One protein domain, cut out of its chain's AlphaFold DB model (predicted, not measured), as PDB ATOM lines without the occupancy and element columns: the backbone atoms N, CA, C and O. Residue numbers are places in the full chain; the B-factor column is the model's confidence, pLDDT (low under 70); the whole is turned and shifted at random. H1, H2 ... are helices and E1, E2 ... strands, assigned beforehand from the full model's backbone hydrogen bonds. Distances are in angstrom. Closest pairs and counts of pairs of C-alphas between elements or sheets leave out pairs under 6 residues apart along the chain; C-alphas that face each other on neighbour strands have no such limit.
ATOM      1  N   ASP A  52     379.770 606.082 398.199       87.69
ATOM      2  CA  ASP A  52     379.467 604.849 397.478       87.69
ATOM      3  C   ASP A  52     380.483 603.745 397.805       87.69
ATOM      4  O   ASP A  52     380.098 602.662 398.243       87.69
ATOM      5  N   VAL A  53     381.779 604.046 397.698       88.12
ATOM      6  CA  VAL A  53     382.856 603.095 398.011       88.12
ATOM      7  C   VAL A  53     382.898 602.770 399.504       88.12
ATOM      8  O   VAL A  53     383.091 601.615 399.875       88.12
ATOM      9  N   GLN A  54     382.642 603.753 400.369       87.88
ATOM     10  CA  GLN A  54     382.534 603.535 401.815       87.88
ATOM     11  C   GLN A  54     381.435 602.540 402.166       87.88
ATOM     12  O   GLN A  54     381.656 601.653 402.983       87.88
ATOM     13  N   ARG A  55     380.262 602.648 401.531       89.75
ATOM     14  CA  ARG A  55     379.160 601.699 401.744       89.75
ATOM     15  C   ARG A  55     379.565 600.280 401.370       89.75
ATOM     16  O   ARG A  55     379.290 599.367 402.141       89.75
ATOM     17  N   ILE A  56     380.248 600.115 400.237       89.81
ATOM     18  CA  ILE A  56     380.770 598.813 399.804       89.81
ATOM     19  C   ILE A  56     381.772 598.291 400.840       89.81
ATOM     20  O   ILE A  56     381.595 597.192 401.358       89.81
ATOM     21  N   ASN A  57     382.762 599.099 401.227       88.31
ATOM     22  CA  ASN A  57     383.774 598.700 402.205       88.31
ATOM     23  C   ASN A  57     383.155 598.298 403.558       88.31
ATOM     24  O   ASN A  57     383.526 597.271 404.115       88.31
ATOM     25  N   CYS A  58     382.176 599.058 404.058       89.62
ATOM     26  CA  CYS A  58     381.470 598.751 405.306       89.62
ATOM     27  C   CYS A  58     380.553 597.526 405.212       89.62
ATOM     28  O   CYS A  58     380.262 596.918 406.235       89.62
ATOM     29  N   SER A  59     380.073 597.172 404.018       90.31
ATOM     30  CA  SER A  59     379.239 595.977 403.840       90.31
ATOM     31  C   SER A  59     380.031 594.667 403.901       90.31
ATOM     32  O   SER A  59     379.443 593.616 404.128       90.31
ATOM     33  N   ILE A  60     381.352 594.738 403.720       89.62
ATOM     34  CA  ILE A  60     382.234 593.572 403.573       89.62
ATOM     35  C   ILE A  60     383.197 593.471 404.755       89.62
ATOM     36  O   ILE A  60     383.450 592.382 405.259       89.62
ATOM     37  N   THR A  61     383.735 594.610 405.192       90.94
ATOM     38  CA  THR A  61     384.766 594.683 406.225       90.94
ATOM     39  C   THR A  61     384.135 594.785 407.609       90.94
ATOM     40  O   THR A  61     383.382 595.719 407.883       90.94
ATOM     41  N   ALA A  62     384.505 593.888 408.521       88.56
ATOM     42  CA  ALA A  62     383.998 593.887 409.892       88.56
ATOM     43  C   ALA A  62     384.463 595.106 410.714       88.56
ATOM     44  O   ALA A  62     383.735 595.574 411.588       88.56
ATOM     45  N   LYS A  63     385.676 595.613 410.445       87.69
ATOM     46  CA  LYS A  63     386.270 596.807 411.085       87.69
ATOM     47  C   LYS A  63     386.809 597.796 410.039       87.69
ATOM     48  O   LYS A  63     388.027 597.852 409.815       87.69
ATOM     49  N   PRO A  64     385.932 598.561 409.364       84.19
ATOM     50  CA  PRO A  64     386.309 599.445 408.255       84.19
ATOM     51  C   PRO A  64     387.378 600.483 408.623       84.19
ATOM     52  O   PRO A  64     388.182 600.869 407.776       84.19
ATOM     53  N   GLU A  65     387.419 600.907 409.889       84.38
ATOM     54  CA  GLU A  65     388.393 601.860 410.427       84.38
ATOM     55  C   GLU A  65     389.839 601.334 410.445       84.38
ATOM     56  O   GLU A  65     390.788 602.116 410.330       84.38
ATOM     57  N   ILE A  66     390.027 600.016 410.554       85.94
ATOM     58  CA  ILE A  66     391.353 599.381 410.520       85.94
ATOM     59  C   ILE A  66     391.759 599.114 409.066       85.94
ATOM     60  O   ILE A  66     392.871 599.471 408.645       85.94
ATOM     61  N   GLY A  67     390.837 598.517 408.311       89.00
ATOM     62  CA  GLY A  67     391.008 598.108 406.922       89.00
ATOM     63  C   GLY A  67     390.499 596.690 406.665       89.00
ATOM     64  O   GLY A  67     390.267 595.920 407.592       89.00
ATOM     65  N   MET A  68     390.352 596.365 405.385       93.44
ATOM     66  CA  MET A  68     389.884 595.080 404.878       93.44
ATOM     67  C   MET A  68     390.997 594.031 404.939       93.44
ATOM     68  O   MET A  68     392.133 594.288 404.530       93.44
ATOM     69  N   THR A  69     390.684 592.842 405.439       94.50
ATOM     70  CA  THR A  69     391.584 591.681 405.446       94.50
ATOM     71  C   THR A  69     391.622 590.987 404.087       94.50
ATOM     72  O   THR A  69     390.771 591.214 403.229       94.50
ATOM     73  N   PHE A  70     392.599 590.099 403.876       93.62
ATOM     74  CA  PHE A  70     392.665 589.344 402.623       93.62
ATOM     75  C   PHE A  70     391.430 588.457 402.420       93.62
ATOM     76  O   PHE A  70     390.884 588.421 401.324       93.62
ATOM     77  N   ALA A  71     390.936 587.807 403.478       93.31
ATOM     78  CA  ALA A  71     389.738 586.973 403.404       93.31
ATOM     79  C   ALA A  71     388.493 587.779 402.989       93.31
ATOM     80  O   ALA A  71     387.754 587.357 402.106       93.31
ATOM     81  N   GLU A  72     388.297 588.964 403.573       94.81
ATOM     82  CA  GLU A  72     387.207 589.877 403.201       94.81
ATOM     83  C   GLU A  72     387.365 590.395 401.762       94.81
ATOM     84  O   GLU A  72     386.383 590.505 401.029       94.81
ATOM     85  N   PHE A  73     388.599 590.641 401.317       95.12
ATOM     86  CA  PHE A  73     388.874 591.007 399.928       95.12
ATOM     87  C   PHE A  73     388.517 589.881 398.948       95.12
ATOM     88  O   PHE A  73     387.951 590.148 397.892       95.12
ATOM     89  N   LEU A  74     388.767 588.616 399.297       94.56
ATOM     90  CA  LEU A  74     388.339 587.486 398.465       94.56
ATOM     91  C   LEU A  74     386.810 587.358 398.394       94.56
ATOM     92  O   LEU A  74     386.279 587.037 397.332       94.56
ATOM     93  N   VAL A  75     386.101 587.648 399.491       94.50
ATOM     94  CA  VAL A  75     384.628 587.709 399.506       94.50
ATOM     95  C   VAL A  75     384.128 588.820 398.583       94.50
ATOM     96  O   VAL A  75     383.235 588.579 397.777       94.50
ATOM     97  N   PHE A  76     384.739 590.007 398.626       94.69
ATOM     98  CA  PHE A  76     384.426 591.094 397.693       94.69
ATOM     99  C   PHE A  76     384.574 590.661 396.225       94.69
ATOM    100  O   PHE A  76     383.672 590.882 395.416       94.69
ATOM    101  N   LEU A  77     385.702 590.034 395.880       94.38
ATOM    102  CA  LEU A  77     385.967 589.580 394.515       94.38
ATOM    103  C   LEU A  77     384.933 588.552 394.049       94.38
ATOM    104  O   LEU A  77     384.423 588.647 392.937       94.38
ATOM    105  N   ARG A  78     384.581 587.599 394.912       94.31
ATOM    106  CA  ARG A  78     383.654 586.514 394.583       94.31
ATOM    107  C   ARG A  78     382.202 586.977 394.512       94.31
ATOM    108  O   ARG A  78     381.532 586.745 393.512       94.31
ATOM    109  N   ASP A  79     381.721 587.629 395.564       92.94
ATOM    110  CA  ASP A  79     380.288 587.866 395.755       92.94
ATOM    111  C   ASP A  79     379.822 589.166 395.086       92.94
ATOM    112  O   ASP A  79     378.644 589.299 394.755       92.94
ATOM    113  N   ILE A  80     380.732 590.130 394.883       91.25
ATOM    114  CA  ILE A  80     380.405 591.439 394.298       91.25
ATOM    115  C   ILE A  80     380.992 591.599 392.895       91.25
ATOM    116  O   ILE A  80     380.272 592.057 392.011       91.25
ATOM    117  N   GLN A  81     382.270 591.258 392.671       91.69
ATOM    118  CA  GLN A  81     382.863 591.353 391.323       91.69
ATOM    119  C   GLN A  81     382.558 590.125 390.448       91.69
ATOM    120  O   GLN A  81     382.618 590.230 389.227       91.69
ATOM    121  N   GLY A  82     382.187 588.986 391.043       91.00
ATOM    122  CA  GLY A  82     381.924 587.750 390.301       91.00
ATOM    123  C   GLY A  82     383.186 587.112 389.710       91.00
ATOM    124  O   GLY A  82     383.094 586.367 388.737       91.00
ATOM    125  N   GLU A  83     384.355 587.420 390.271       90.75
ATOM    126  CA  GLU A  83     385.646 586.928 389.796       90.75
ATOM    127  C   GLU A  83     385.894 585.474 390.213       90.75
ATOM    128  O   GLU A  83     385.544 585.048 391.322       90.75
ATOM    129  N   ASP A  84     386.588 584.719 389.357       89.00
ATOM    130  CA  ASP A  84     387.094 583.393 389.714       89.00
ATOM    131  C   ASP A  84     388.352 583.530 390.585       89.00
ATOM    132  O   ASP A  84     389.494 583.636 390.114       89.00
ATOM    133  N   VAL A  85     388.108 583.570 391.892       90.12
ATOM    134  CA  VAL A  85     389.145 583.690 392.918       90.12
ATOM    135  C   VAL A  85     390.005 582.431 393.008       90.12
ATOM    136  O   VAL A  85     391.216 582.541 393.212       90.12
ATOM    137  N   ASP A  86     389.405 581.251 392.866       89.38
ATOM    138  CA  ASP A  86     390.073 579.984 393.165       89.38
ATOM    139  C   ASP A  86     391.120 579.650 392.089       89.38
ATOM    140  O   ASP A  86     392.227 579.215 392.417       89.38
ATOM    141  N   SER A  87     390.835 579.960 390.820       88.88
ATOM    142  CA  SER A  87     391.795 579.789 389.719       88.88
ATOM    143  C   SER A  87     392.967 580.782 389.759       88.88
ATOM    144  O   SER A  87     394.046 580.481 389.249       88.88
ATOM    145  N   ASN A  88     392.787 581.960 390.370       87.25
ATOM    146  CA  ASN A  88     393.738 583.083 390.304       87.25
ATOM    147  C   ASN A  88     394.265 583.541 391.675       87.25
ATOM    148  O   ASN A  88     394.751 584.665 391.822       87.25
ATOM    149  N   LEU A  89     394.204 582.679 392.692       91.62
ATOM    150  CA  LEU A  89     394.456 583.049 394.087       91.62
ATOM    151  C   LEU A  89     395.814 583.741 394.318       91.62
ATOM    152  O   LEU A  89     395.884 584.746 395.021       91.62
ATOM    153  N   SER A  90     396.880 583.268 393.668       91.75
ATOM    154  CA  SER A  90     398.228 583.852 393.784       91.75
ATOM    155  C   SER A  90     398.332 585.263 393.190       91.75
ATOM    156  O   SER A  90     399.078 586.111 393.689       91.75
ATOM    157  N   MET A  91     397.569 585.542 392.130       91.12
ATOM    158  CA  MET A  91     397.483 586.865 391.518       91.12
ATOM    159  C   MET A  91     396.771 587.826 392.469       91.12
ATOM    160  O   MET A  91     397.308 588.899 392.754       91.12
ATOM    161  N   TRP A  92     395.640 587.410 393.042       92.75
ATOM    162  CA  TRP A  92     394.889 588.210 394.010       92.75
ATOM    163  C   TRP A  92     395.669 588.475 395.299       92.75
ATOM    164  O   TRP A  92     395.677 589.608 395.782       92.75
ATOM    165  N   GLU A  93     396.400 587.483 395.807       93.56
ATOM    166  CA  GLU A  93     397.287 587.644 396.962       93.56
ATOM    167  C   GLU A  93     398.359 588.707 396.702       93.56
ATOM    168  O   GLU A  93     398.551 589.620 397.508       93.56
ATOM    169  N   LYS A  94     399.001 588.671 395.529       92.12
ATOM    170  CA  LYS A  94     399.986 589.685 395.131       92.12
ATOM    171  C   LYS A  94     399.359 591.075 394.988       92.12
ATOM    172  O   LYS A  94     399.966 592.060 395.419       92.12
ATOM    173  N   GLN A  95     398.166 591.178 394.394       91.69
ATOM    174  CA  GLN A  95     397.455 592.456 394.246       91.69
ATOM    175  C   GLN A  95     397.099 593.067 395.604       91.69
ATOM    176  O   GLN A  95     397.283 594.276 395.791       91.69
ATOM    177  N   PHE A  96     396.640 592.231 396.539       94.00
ATOM    178  CA  PHE A  96     396.338 592.621 397.908       94.00
ATOM    179  C   PHE A  96     397.612 593.049 398.638       94.00
ATOM    180  O   PHE A  96     397.722 594.196 399.061       94.00
ATOM    181  N   ALA A  97     398.626 592.184 398.702       91.88
ATOM    182  CA  ALA A  97     399.870 592.446 399.423       91.88
ATOM    183  C   ALA A  97     400.587 593.721 398.944       91.88
ATOM    184  O   ALA A  97     401.115 594.471 399.760       91.88
ATOM    185  N   CYS A  98     400.559 594.014 397.639       91.12
ATOM    186  CA  CYS A  98     401.168 595.223 397.074       91.12
ATOM    187  C   CYS A  98     400.476 596.529 397.518       91.12
ATOM    188  O   CYS A  98     401.097 597.593 397.504       91.12
ATOM    189  N   ARG A  99     399.198 596.464 397.913       89.00
ATOM    190  CA  ARG A  99     398.387 597.622 398.331       89.00
ATOM    191  C   ARG A  99     398.098 597.650 399.833       89.00
ATOM    192  O   ARG A  99     397.621 598.668 400.335       89.00
ATOM    193  N   SER A 100     398.395 596.566 400.538       92.81
ATOM    194  CA  SER A 100     398.148 596.424 401.967       92.81
ATOM    195  C   SER A 100     399.289 596.978 402.815       92.81
ATOM    196  O   SER A 100     400.447 597.052 402.405       92.81
ATOM    197  N   ARG A 101     398.948 597.371 404.041       89.75
ATOM    198  CA  ARG A 101     399.894 597.743 405.098       89.75
ATOM    199  C   ARG A 101     399.868 596.687 406.196       89.75
ATOM    200  O   ARG A 101     398.867 595.996 406.365       89.75
ATOM    201  N   ARG A 102     400.941 596.604 406.980       86.94
ATOM    202  CA  ARG A 102     400.952 595.781 408.193       86.94
ATOM    203  C   ARG A 102     400.141 596.454 409.294       86.94
ATOM    204  O   ARG A 102     400.227 597.672 409.468       86.94
ATOM    205  N   TYR A 103     399.371 595.662 410.024       81.44
ATOM    206  CA  TYR A 103     398.613 596.085 411.190       81.44
ATOM    207  C   TYR A 103     398.865 595.115 412.342       81.44
ATOM    208  O   TYR A 103     398.729 593.903 412.186       81.44
ATOM    209  N   ARG A 104     399.211 595.671 413.506       76.50
ATOM    210  CA  ARG A 104     399.402 594.920 414.745       76.50
ATOM    211  C   ARG A 104     398.230 595.231 415.681       76.50
ATOM    212  O   ARG A 104     398.023 596.407 415.977       76.50
ATOM    213  N   PRO A 105     397.448 594.235 416.127       72.00
ATOM    214  CA  PRO A 105     396.387 594.474 417.094       72.00
ATOM    215  C   PRO A 105     396.982 594.864 418.455       72.00
ATOM    216  O   PRO A 105     397.884 594.188 418.945       72.00
ATOM    217  N   ASP A 106     396.431 595.895 419.098       63.97
ATOM    218  CA  ASP A 106     396.907 596.452 420.381       63.97
ATOM    219  C   ASP A 106     396.739 595.511 421.606       63.97
ATOM    220  O   ASP A 106     396.950 595.931 422.739       63.97
ATOM    221  N   ALA A 107     396.341 594.244 421.422       57.69
ATOM    222  CA  ALA A 107     395.792 593.406 422.498       57.69
ATOM    223  C   ALA A 107     396.525 592.081 422.802       57.69
ATOM    224  O   ALA A 107     395.990 591.282 423.569       57.69
ATOM    225  N   ASP A 116     402.160 589.540 411.893       69.62
ATOM    226  CA  ASP A 116     401.781 590.852 411.370       69.62
ATOM    227  C   ASP A 116     400.685 590.646 410.313       69.62
ATOM    228  O   ASP A 116     400.958 590.177 409.207       69.62
ATOM    229  N   MET A 117     399.444 591.034 410.612       82.88
ATOM    230  CA  MET A 117     398.355 590.868 409.653       82.88
ATOM    231  C   MET A 117     398.394 591.984 408.601       82.88
ATOM    232  O   MET A 117     398.576 593.165 408.915       82.88
ATOM    233  N   LEU A 118     398.195 591.626 407.333       90.25
ATOM    234  CA  LEU A 118     398.062 592.590 406.244       90.25
ATOM    235  C   LEU A 118     396.617 593.077 406.124       90.25
ATOM    236  O   LEU A 118     395.686 592.277 406.020       90.25
ATOM    237  N   VAL A 119     396.445 594.398 406.084       93.38
ATOM    238  CA  VAL A 119     395.146 595.053 405.886       93.38
ATOM    239  C   VAL A 119     395.212 596.085 404.767       93.38
ATOM    240  O   VAL A 119     396.177 596.849 404.650       93.38
ATOM    241  N   MET A 120     394.157 596.142 403.965       93.25
ATOM    242  CA  MET A 120     393.959 597.139 402.922       93.25
ATOM    243  C   MET A 120     393.114 598.285 403.477       93.25
ATOM    244  O   MET A 120     391.976 598.094 403.897       93.25
ATOM    245  N   SER A 121     393.667 599.496 403.516       91.50
ATOM    246  CA  SER A 121     392.902 600.674 403.941       91.50
ATOM    247  C   SER A 121     391.842 601.054 402.903       91.50
ATOM    248  O   SER A 121     391.973 600.712 401.730       91.50
ATOM    249  N   GLU A 122     390.842 601.847 403.295       88.50
ATOM    250  CA  GLU A 122     389.837 602.387 402.363       88.50
ATOM    251  C   GLU A 122     390.487 603.096 401.161       88.50
ATOM    252  O   GLU A 122     390.119 602.858 400.015       88.50
ATOM    253  N   ALA A 123     391.522 603.908 401.398       87.56
ATOM    254  CA  ALA A 123     392.247 604.582 400.323       87.56
ATOM    255  C   ALA A 123     392.960 603.593 399.379       87.56
ATOM    256  O   ALA A 123     393.038 603.830 398.175       87.56
ATOM    257  N   ALA A 124     393.487 602.485 399.909       91.50
ATOM    258  CA  ALA A 124     394.083 601.430 399.095       91.50
ATOM    259  C   ALA A 124     393.021 600.650 398.303       91.50
ATOM    260  O   ALA A 124     393.264 600.318 397.143       91.50
ATOM    261  N   PHE A 125     391.839 600.443 398.884       92.69
ATOM    262  CA  PHE A 125     390.694 599.833 398.215       92.69
ATOM    263  C   PHE A 125     390.168 600.711 397.071       92.69
ATOM    264  O   PHE A 125     390.023 600.227 395.953       92.69
ATOM    265  N   VAL A 126     390.013 602.024 397.282       91.12
ATOM    266  CA  VAL A 126     389.680 602.979 396.206       91.12
ATOM    267  C   VAL A 126     390.707 602.898 395.076       91.12
ATOM    268  O   VAL A 126     390.337 602.798 393.910       91.12
ATOM    269  N   ARG A 127     392.005 602.874 395.410       90.56
ATOM    270  CA  ARG A 127     393.075 602.725 394.410       90.56
ATOM    271  C   ARG A 127     393.022 601.390 393.674       90.56
ATOM    272  O   ARG A 127     393.451 601.333 392.527       90.56
ATOM    273  N   TYR A 128     392.564 600.321 394.322       93.50
ATOM    274  CA  TYR A 128     392.326 599.041 393.666       93.50
ATOM    275  C   TYR A 128     391.158 599.149 392.674       93.50
ATOM    276  O   TYR A 128     391.343 598.803 391.509       93.50
ATOM    277  N   LEU A 129     390.017 599.713 393.087       92.56
ATOM    278  CA  LEU A 129     388.833 599.861 392.232       92.56
ATOM    279  C   LEU A 129     389.110 600.675 390.961       92.56
ATOM    280  O   LEU A 129     388.518 600.410 389.921       92.56
ATOM    281  N   THR A 130     390.018 601.651 391.036       90.94
ATOM    282  CA  THR A 130     390.423 602.481 389.889       90.94
ATOM    283  C   THR A 130     391.661 601.961 389.157       90.94
ATOM    284  O   THR A 130     392.200 602.667 388.308       90.94
ATOM    285  N   SER A 131     392.194 600.796 389.531       91.56
ATOM    286  CA  SER A 131     393.393 600.247 388.890       91.56
ATOM    287  C   SER A 131     393.054 599.416 387.657       91.56
ATOM    288  O   SER A 131     391.951 598.900 387.527       91.56
ATOM    289  N   GLU A 132     394.037 599.236 386.773       88.12
ATOM    290  CA  GLU A 132     393.906 598.427 385.551       88.12
ATOM    291  C   GLU A 132     393.460 596.985 385.836       88.12
ATOM    292  O   GLU A 132     392.779 596.370 385.025       88.12
ATOM    293  N   THR A 133     393.789 596.461 387.019       86.19
ATOM    294  CA  THR A 133     393.396 595.113 387.452       86.19
ATOM    295  C   THR A 133     391.923 594.993 387.831       86.19
ATOM    296  O   THR A 133     391.469 593.889 388.089       86.19
ATOM    297  N   ASN A 134     391.202 596.113 387.905       90.81
ATOM    298  CA  ASN A 134     389.758 596.188 388.122       90.81
ATOM    299  C   ASN A 134     389.091 596.974 386.973       90.81
ATOM    300  O   ASN A 134     388.167 597.761 387.179       90.81
ATOM    301  N   SER A 135     389.629 596.830 385.757       89.44
ATOM    302  CA  SER A 135     389.061 597.443 384.558       89.44
ATOM    303  C   SER A 135     387.696 596.832 384.249       89.44
ATOM    304  O   SER A 135     387.570 595.621 384.110       89.44
TER     305      SER A 135
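This is residues 52 to 107 and 116 to 135 of the 192 residues of a protein of Fusarium oxysporum (UniProt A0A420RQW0). A two-stranded ribbon, E1 and E2, sits at one end of a ring of four helices set steeply to one another, H1 next to H2, H2 to H3, H3 to H4 and, only just, H4 to H1. The stretch before H2 is tied to E2 by a short antiparallel pairing. The 76 printed residues run H1 H2 H3 E1 E2 H4, the sheet is antiparallel, and the class is mostly helix. The whole is compact, with a radius of gyration of the C-alphas of 11.9 A and spans of 35 by 28 by 19 A.

E1 is residues 101 to 103 and E2 residues 117 to 120. H2, residues 70 to 81, is 15.1 A long; H3, residues 89 to 99, is 15.7 A. H1, residues 52 to 60, is 13.1 A long and begins at C-alpha 52 (379.467, 604.849, 397.478). H4, residues 122 to 129, is 10.5 A long and ends at C-alpha 129 (388.833, 599.861, 392.232).

E1 and E2 are antiparallel neighbours at 130 degrees, with N 103 and O 117 2.8 A apart, within hydrogen-bond range. Residues 68 to 69 pair with 119 to 120 of E2. The closest C-alphas of H3 and E2, Arg 99 and Met 120, are 6.4 A apart. H2 touches H3 with residues 70 to 74 alone, closest at C-alphas Phe 70 and Phe 96, 6.8 A, at a steep tilt of 69 degrees, only just short of about perpendicular. H2 touches H1 with residues 72 to 76 alone, closest at C-alphas Glu 72 and Ile 60, 6.2 A. H1 and H4 only just touch, with 3 pairs of C-alphas within 8 A, the closest Val 53 and Val 126, 7.1 A. H3 and H4 are close but not clearly touching, the closest C-alphas Arg 99 and Ala 124 being 5.8 A apart. H2 and H4 are apart. Every O i to N i+4 pair is within hydrogen-bond range in H1, H2 and H4, and 6 of 7 in H3.

The C-alphas farthest apart, of Ala 107 and Ser 135, are 38.7 A apart. Residues 108 to 115 are not printed, and C-alphas 107 and 116 are 12.9 A apart across this cut. Of the links printed whole, none is long. Residues 106, 107 and 116 are under pLDDT 70.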